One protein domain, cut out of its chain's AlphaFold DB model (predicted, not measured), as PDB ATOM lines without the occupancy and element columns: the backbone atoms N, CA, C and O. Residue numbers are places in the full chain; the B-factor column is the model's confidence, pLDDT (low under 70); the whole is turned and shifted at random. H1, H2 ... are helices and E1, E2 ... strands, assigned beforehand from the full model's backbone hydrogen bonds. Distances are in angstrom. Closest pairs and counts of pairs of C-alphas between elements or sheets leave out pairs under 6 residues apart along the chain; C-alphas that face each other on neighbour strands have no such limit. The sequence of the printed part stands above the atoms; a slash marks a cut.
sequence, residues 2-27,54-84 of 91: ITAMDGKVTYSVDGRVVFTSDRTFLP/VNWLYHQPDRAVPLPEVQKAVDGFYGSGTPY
ATOM      1  N   ILE A   2      28.331   2.926 -32.893       94.25
ATOM      2  CA  ILE A   2      29.508   3.628 -32.373       94.25
ATOM      3  C   ILE A   2      30.724   2.857 -32.884       94.25
ATOM      4  O   ILE A   2      30.813   1.658 -32.646       94.25
ATOM      5  N   THR A   3      31.618   3.524 -33.612       94.44
ATOM      6  CA  THR A   3      32.856   2.918 -34.128       94.44
ATOM      7  C   THR A   3      34.045   3.657 -33.546       94.44
ATOM      8  O   THR A   3      34.252   4.820 -33.887       94.44
ATOM      9  N   ALA A   4      34.803   2.998 -32.671       91.69
ATOM     10  CA  ALA A   4      36.044   3.520 -32.112       91.69
ATOM     11  C   ALA A   4      37.230   2.814 -32.784       91.69
ATOM     12  O   ALA A   4      37.501   1.654 -32.492       91.69
ATOM     13  N   MET A   5      37.894   3.498 -33.713       91.31
ATOM     14  CA  MET A   5      39.020   2.967 -34.490       91.31
ATOM     15  C   MET A   5      39.969   4.117 -34.846       91.31
ATOM     16  O   MET A   5      39.534   5.264 -34.956       91.31
ATOM     17  N   ASP A   6      41.263   3.830 -34.994       89.69
ATOM     18  CA  ASP A   6      42.271   4.791 -35.476       89.69
ATOM     19  C   ASP A   6      42.295   6.130 -34.711       89.69
ATOM     20  O   ASP A   6      42.497   7.208 -35.272       89.69
ATOM     21  N   GLY A   7      42.063   6.070 -33.395       89.62
ATOM     22  CA  GLY A   7      42.080   7.243 -32.520       89.62
ATOM     23  C   GLY A   7      40.885   8.190 -32.686       89.62
ATOM     24  O   GLY A   7      40.969   9.337 -32.248       89.62
ATOM     25  N   LYS A   8      39.788   7.735 -33.303       92.00
ATOM     26  CA  LYS A   8      38.542   8.492 -33.482       92.00
ATOM     27  C   LYS A   8      37.341   7.670 -33.038       92.00
ATOM     28  O   LYS A   8      37.370   6.442 -33.100       92.00
ATOM     29  N   VAL A   9      36.263   8.350 -32.650       93.88
ATOM     30  CA  VAL A   9      34.955   7.715 -32.437       93.88
ATOM     31  C   VAL A   9      33.939   8.329 -33.376       93.88
ATOM     32  O   VAL A   9      33.693   9.531 -33.340       93.88
ATOM     33  N   THR A  10      33.328   7.494 -34.209       95.00
ATOM     34  CA  THR A  10      32.249   7.894 -35.111       95.00
ATOM     35  C   THR A  10      30.914   7.424 -34.552       95.00
ATOM     36  O   THR A  10      30.740   6.242 -34.249       95.00
ATOM     37  N   TYR A  11      29.958   8.345 -34.458       95.81
ATOM     38  CA  TYR A  11      28.590   8.083 -34.025       95.81
ATOM     39  C   TYR A  11      27.681   8.153 -35.241       95.81
ATOM     40  O   TYR A  11      27.693   9.133 -35.987       95.81
ATOM     41  N   SER A  12      26.911   7.094 -35.469       96.44
ATOM     42  CA  SER A  12      25.998   6.998 -36.607       96.44
ATOM     43  C   SER A  12      24.612   6.537 -36.183       96.44
ATOM     44  O   SER A  12      24.485   5.650 -35.336       96.44
ATOM     45  N   VAL A  13      23.591   7.093 -36.825       96.62
ATOM     46  CA  VAL A  13      22.181   6.694 -36.709       96.62
ATOM     47  C   VAL A  13      21.724   6.289 -38.103       96.62
ATOM     48  O   VAL A  13      22.008   7.004 -39.060       96.62
ATOM     49  N   ASP A  14      21.125   5.107 -38.234       94.62
ATOM     50  CA  ASP A  14      20.655   4.556 -39.518       94.62
ATOM     51  C   ASP A  14      21.720   4.586 -40.632       94.62
ATOM     52  O   ASP A  14      21.461   4.891 -41.792       94.62
ATOM     53  N   GLY A  15      22.974   4.316 -40.252       93.62
ATOM     54  CA  GLY A  15      24.125   4.309 -41.162       93.62
ATOM     55  C   GLY A  15      24.671   5.694 -41.524       93.62
ATOM     56  O   GLY A  15      25.740   5.783 -42.124       93.62
ATOM     57  N   ARG A  16      24.007   6.781 -41.120       96.62
ATOM     58  CA  ARG A  16      24.473   8.153 -41.331       96.62
ATOM     59  C   ARG A  16      25.311   8.624 -40.149       96.62
ATOM     60  O   ARG A  16      24.852   8.596 -39.008       96.62
ATOM     61  N   VAL A  17      26.516   9.123 -40.424       96.88
ATOM     62  CA  VAL A  17      27.355   9.772 -39.410       96.88
ATOM     63  C   VAL A  17      26.682  11.059 -38.937       96.88
ATOM     64  O   VAL A  17      26.348  11.926 -39.744       96.88
ATOM     65  N   VAL A  18      26.492  11.173 -37.626       98.31
ATOM     66  CA  VAL A  18      25.922  12.364 -36.977       98.31
ATOM     67  C   VAL A  18      26.966  13.144 -36.189       98.31
ATOM     68  O   VAL A  18      26.807  14.343 -35.990       98.31
ATOM     69  N   PHE A  19      28.041  12.483 -35.754       96.69
ATOM     70  CA  PHE A  19      29.109  13.113 -34.988       96.69
ATOM     71  C   PHE A  19      30.407  12.302 -35.069       96.69
ATOM     72  O   PHE A  19      30.394  11.083 -35.265       96.69
ATOM     73  N   THR A  20      31.544  12.974 -34.906       95.19
ATOM     74  CA  THR A  20      32.859  12.339 -34.779       95.19
ATOM     75  C   THR A  20      33.670  13.071 -33.720       95.19
ATOM     76  O   THR A  20      33.776  14.294 -33.773       95.19
ATOM     77  N   SER A  21      34.251  12.324 -32.783       93.81
ATOM     78  CA  SER A  21      35.236  12.836 -31.830       93.81
ATOM     79  C   SER A  21      36.632  12.299 -32.134       93.81
ATOM     80  O   SER A  21      36.800  11.235 -32.736       93.81
ATOM     81  N   ASP A  22      37.641  13.061 -31.720       90.44
ATOM     82  CA  ASP A  22      39.048  12.696 -31.839       90.44
ATOM     83  C   ASP A  22      39.643  12.206 -30.507       90.44
ATOM     84  O   ASP A  22      38.963  12.079 -29.481       90.44
ATOM     85  N   ARG A  23      40.951  11.928 -30.545       81.81
ATOM     86  CA  ARG A  23      41.745  11.367 -29.448       81.81
ATOM     87  C   ARG A  23      41.654  12.163 -28.142       81.81
ATOM     88  O   ARG A  23      41.884  11.586 -27.082       81.81
ATOM     89  N   THR A  24      41.302  13.446 -28.199       84.50
ATOM     90  CA  THR A  24      41.176  14.324 -27.026       84.50
ATOM     91  C   THR A  24      40.088  13.847 -26.063       84.50
ATOM     92  O   THR A  24      40.202  14.054 -24.856       84.50
ATOM     93  N   PHE A  25      39.062  13.156 -26.575       79.75
ATOM     94  CA  PHE A  25      37.879  12.744 -25.814       79.75
ATOM     95  C   PHE A  25      37.764  11.224 -25.632       79.75
ATOM     96  O   PHE A  25      36.693  10.726 -25.280       79.75
ATOM     97  N   LEU A  26      38.835  10.466 -25.892       82.88
ATOM     98  CA  LEU A  26      38.785   9.012 -25.761       82.88
ATOM     99  C   LEU A  26      38.779   8.564 -24.289       82.88
ATOM    100  O   LEU A  26      39.528   9.114 -23.474       82.88
ATOM    101  N   PRO A  27      37.987   7.531 -23.946       78.38
ATOM    102  CA  PRO A  27      38.028   6.908 -22.629       78.38
ATOM    103  C   PRO A  27      39.428   6.369 -22.322       78.38
ATOM    104  O   PRO A  27      40.083   5.797 -23.192       78.38
ATOM    105  N   VAL A  54      15.219  -3.228 -26.296       90.62
ATOM    106  CA  VAL A  54      16.446  -3.369 -27.078       90.62
ATOM    107  C   VAL A  54      16.339  -4.657 -27.864       90.62
ATOM    108  O   VAL A  54      16.133  -5.720 -27.287       90.62
ATOM    109  N   ASN A  55      16.467  -4.546 -29.180       91.31
ATOM    110  CA  ASN A  55      16.416  -5.709 -30.043       91.31
ATOM    111  C   ASN A  55      17.745  -6.486 -29.994       91.31
ATOM    112  O   ASN A  55      17.798  -7.605 -29.498       91.31
ATOM    113  N   TRP A  56      18.835  -5.842 -30.418       93.06
ATOM    114  CA  TRP A  56      20.178  -6.415 -30.384       93.06
ATOM    115  C   TRP A  56      21.208  -5.397 -29.906       93.06
ATOM    116  O   TRP A  56      21.171  -4.225 -30.285       93.06
ATOM    117  N   LEU A  57      22.178  -5.883 -29.133       94.06
ATOM    118  CA  LEU A  57      23.476  -5.242 -28.959       94.06
ATOM    119  C   LEU A  57      24.512  -6.100 -29.685       94.06
ATOM    120  O   LEU A  57      24.770  -7.231 -29.284       94.06
ATOM    121  N   TYR A  58      25.109  -5.551 -30.737       94.69
ATOM    122  CA  TYR A  58      26.212  -6.180 -31.456       94.69
ATOM    123  C   TYR A  58      27.527  -5.508 -31.058       94.69
ATOM    124  O   TYR A  58      27.647  -4.285 -31.132       94.69
ATOM    125  N   HIS A  59      28.512  -6.305 -30.647       93.50
ATOM    126  CA  HIS A  59      29.837  -5.835 -30.252       93.50
ATOM    127  C   HIS A  59      30.914  -6.638 -30.986       93.50
ATOM    128  O   HIS A  59      30.933  -7.864 -30.906       93.50
ATOM    129  N   GLN A  60      31.817  -5.932 -31.669       93.75
ATOM    130  CA  GLN A  60      32.984  -6.500 -32.337       93.75
ATOM    131  C   GLN A  60      34.232  -5.717 -31.903       93.75
ATOM    132  O   GLN A  60      34.363  -4.549 -32.280       93.75
ATOM    133  N   PRO A  61      35.146  -6.323 -31.124       90.75
ATOM    134  CA  PRO A  61      36.420  -5.695 -30.801       90.75
ATOM    135  C   PRO A  61      37.355  -5.699 -32.018       90.75
ATOM    136  O   PRO A  61      37.221  -6.533 -32.920       90.75
ATOM    137  N   ASP A  62      38.293  -4.749 -32.029       90.94
ATOM    138  CA  ASP A  62      39.439  -4.655 -32.950       90.94
ATOM    139  C   ASP A  62      39.112  -4.550 -34.448       90.94
ATOM    140  O   ASP A  62      40.001  -4.613 -35.299       90.94
ATOM    141  N   ARG A  63      37.835  -4.367 -34.800       94.44
ATOM    142  CA  ARG A  63      37.395  -4.240 -36.187       94.44
ATOM    143  C   ARG A  63      36.177  -3.336 -36.305       94.44
ATOM    144  O   ARG A  63      35.145  -3.573 -35.683       94.44
ATOM    145  N   ALA A  64      36.264  -2.364 -37.211       95.00
ATOM    146  CA  ALA A  64      35.097  -1.645 -37.701       95.00
ATOM    147  C   ALA A  64      34.282  -2.554 -38.639       95.00
ATOM    148  O   ALA A  64      34.798  -3.042 -39.646       95.00
ATOM    149  N   VAL A  65      33.010  -2.781 -38.306       95.38
ATOM    150  CA  VAL A  65      32.082  -3.577 -39.122       95.38
ATOM    151  C   VAL A  65      31.057  -2.636 -39.762       95.38
ATOM    152  O   VAL A  65      30.387  -1.897 -39.036       95.38
ATOM    153  N   PRO A  66      30.914  -2.626 -41.099       94.44
ATOM    154  CA  PRO A  66      29.880  -1.842 -41.769       94.44
ATOM    155  C   PRO A  66      28.471  -2.257 -41.331       94.44
ATOM    156  O   PRO A  66      28.200  -3.441 -41.131       94.44
ATOM    157  N   LEU A  67      27.537  -1.303 -41.267       95.38
ATOM    158  CA  LEU A  67      26.153  -1.576 -40.852       95.38
ATOM    159  C   LEU A  67      25.475  -2.725 -41.638       95.38
ATOM    160  O   LEU A  67      24.832  -3.549 -40.991       95.38
ATOM    161  N   PRO A  68      25.630  -2.860 -42.974       96.69
ATOM    162  CA  PRO A  68      25.050  -3.994 -43.700       96.69
ATOM    163  C   PRO A  68      25.586  -5.360 -43.250       96.69
ATOM    164  O   PRO A  68      24.846  -6.341 -43.240       96.69
ATOM    165  N   GLU A  69      26.858  -5.441 -42.847       97.38
ATOM    166  CA  GLU A  69      27.445  -6.678 -42.317       97.38
ATOM    167  C   GLU A  69      26.928  -6.983 -40.908       97.38
ATOM    168  O   GLU A  69      26.641  -8.141 -40.604       97.38
ATOM    169  N   VAL A  70      26.741  -5.953 -40.073       96.25
ATOM    170  CA  VAL A  70      26.083  -6.099 -38.764       96.25
ATOM    171  C   VAL A  70      24.661  -6.632 -38.944       96.25
ATOM    172  O   VAL A  70      24.285  -7.594 -38.276       96.25
ATOM    173  N   GLN A  71      23.889  -6.061 -39.877       95.81
ATOM    174  CA  GLN A  71      22.524  -6.508 -40.155       95.81
ATOM    175  C   GLN A  71      22.505  -7.961 -40.635       95.81
ATOM    176  O   GLN A  71      21.754  -8.765 -40.099       95.81
ATOM    177  N   LYS A  72      23.407  -8.334 -41.551       97.62
ATOM    178  CA  LYS A  72      23.552  -9.723 -42.007       97.62
ATOM    179  C   LYS A  72      23.841 -10.693 -40.855       97.62
ATOM    180  O   LYS A  72      23.314 -11.803 -40.851       97.62
ATOM    181  N   ALA A  73      24.681 -10.304 -39.894       95.69
ATOM    182  CA  ALA A  73      24.970 -11.133 -38.724       95.69
ATOM    183  C   ALA A  73      23.734 -11.297 -37.823       95.69
ATOM    184  O   ALA A  73      23.410 -12.414 -37.422       95.69
ATOM    185  N   VAL A  74      23.019 -10.200 -37.558       95.31
ATOM    186  CA  VAL A  74      21.775 -10.198 -36.772       95.31
ATOM    187  C   VAL A  74      20.677 -11.030 -37.443       95.31
ATOM    188  O   VAL A  74      20.057 -11.864 -36.786       95.31
ATOM    189  N   ASP A  75      20.485 -10.883 -38.753       96.44
ATOM    190  CA  ASP A  75      19.542 -11.685 -39.540       96.44
ATOM    191  C   ASP A  75      19.899 -13.176 -39.496       96.44
ATOM    192  O   ASP A  75      19.014 -14.028 -39.419       96.44
ATOM    193  N   GLY A  76      21.196 -13.499 -39.478       96.88
ATOM    194  CA  GLY A  76      21.685 -14.859 -39.266       96.88
ATOM    195  C   GLY A  76      21.244 -15.441 -37.920       96.88
ATOM    196  O   GLY A  76      20.728 -16.557 -37.888       96.88
ATOM    197  N   PHE A  77      21.378 -14.678 -36.828       95.25
ATOM    198  CA  PHE A  77      20.898 -15.101 -35.507       95.25
ATOM    199  C   PHE A  77      19.380 -15.287 -35.473       95.25
ATOM    200  O   PHE A  77      18.889 -16.247 -34.879       95.25
ATOM    201  N   TYR A  78      18.625 -14.421 -36.147       94.94
ATOM    202  CA  TYR A  78      17.184 -14.611 -36.285       94.94
ATOM    203  C   TYR A  78      16.822 -15.875 -37.053       94.94
ATOM    204  O   TYR A  78      15.987 -16.650 -36.587       94.94
ATOM    205  N   GLY A  79      17.463 -16.111 -38.199       97.06
ATOM    206  CA  GLY A  79      17.237 -17.303 -39.015       97.06
ATOM    207  C   GLY A  79      17.551 -18.603 -38.269       97.06
ATOM    208  O   GLY A  79      16.892 -19.614 -38.504       97.06
ATOM    209  N   SER A  80      18.504 -18.575 -37.331       96.56
ATOM    210  CA  SER A  80      18.833 -19.706 -36.456       96.56
ATOM    211  C   SER A  80      18.011 -19.763 -35.163       96.56
ATOM    212  O   SER A  80      18.304 -20.588 -34.297       96.56
ATOM    213  N   GLY A  81      17.014 -18.889 -34.983       95.88
ATOM    214  CA  GLY A  81      16.191 -18.839 -33.771       95.88
ATOM    215  C   GLY A  81      16.982 -18.496 -32.506       95.88
ATOM    216  O   GLY A  81      16.642 -18.955 -31.420       95.88
ATOM    217  N   THR A  82      18.071 -17.735 -32.634       95.25
ATOM    218  CA  THR A  82      18.960 -17.341 -31.536       95.25
ATOM    219  C   THR A  82      18.614 -15.922 -31.078       95.25
ATOM    220  O   THR A  82      19.034 -14.973 -31.728       95.25
ATOM    221  N   PRO A  83      17.874 -15.732 -29.969       89.12
ATOM    222  CA  PRO A  83      17.474 -14.399 -29.511       89.12
ATOM    223  C   PRO A  83      18.559 -13.684 -28.690       89.12
ATOM    224  O   PRO A  83      18.450 -12.491 -28.432       89.12
ATOM    225  N   TYR A  84      19.577 -14.416 -28.225       90.56
ATOM    226  CA  TYR A  84      20.655 -13.892 -27.392       90.56
ATOM    227  C   TYR A  84      21.898 -14.772 -27.503       90.56
ATOM    228  O   TYR A  84      21.813 -16.001 -27.457       90.56
TER     229      TYR A  84
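What this domain is: This is residues 2 to 27 and 54 to 84 of the 91 residues of an uncharacterized protein of Streptomyces sp. MUSC 14 (UniProt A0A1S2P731). A small sheet of three strands forms one end of a loose, two-part shape and a single helix, H1, the other, with part of the unnamed stretch of residues 54 to 66 looping between them. The strands E1, E2 and E3 fold back and forth side by side, while the far end of H1 and the residues after it, 75 to 81, stick out. The printed part has 57 residues with three named strands and then one named helix; the sheet, in the order E1, E2, E3, is antiparallel, and the class is mixed, helices and strands. The whole is loose, with a radius of gyration of the C-alphas of 13.4 A, and only just elongated, spanning 42 by 21 by 19 A.

How they stand to each other: E1, residues 2 to 5, and E2, residues 8 to 13, are a hairpin with a tight link, antiparallel at 157 degrees; N 10 and O 3 are within hydrogen-bond range at 2.8 A. E2 and E3, residues 16 to 21, are a second hairpin with a tight link, antiparallel at 152 degrees, with N 11 and O 19 at 2.9 A. The three strands form a meander, each the antiparallel neighbour of the one before, and E1 and E3 are its edge strands. H1, residues 67 to 79, is not on the sheet, with 2 pairs of C-alphas within 10 A, and is apart from E1 and E2. In H1 every O i to N i+4 pair is within hydrogen-bond range.

Where its parts are: E1 begins at C-alpha 2, (29.508, 3.628, -32.373), and is 9.8 A long. E2 is 16.8 A long and E3 15.1 A. H1 runs 18.2 A from C-alpha 67 to C-alpha 79, (17.237, -17.303, -39.015).

The domain as a whole: The C-alphas farthest apart, those of Thr 24 and Gly 81, are 42.1 A apart. Residues 28 to 53 are not printed, and C-alphas 27 and 54 are 24.3 A apart across this cut, which falls in the link from E3 to H1. The mean pLDDT of the printed part is 93.2, and no printed residue is under 70.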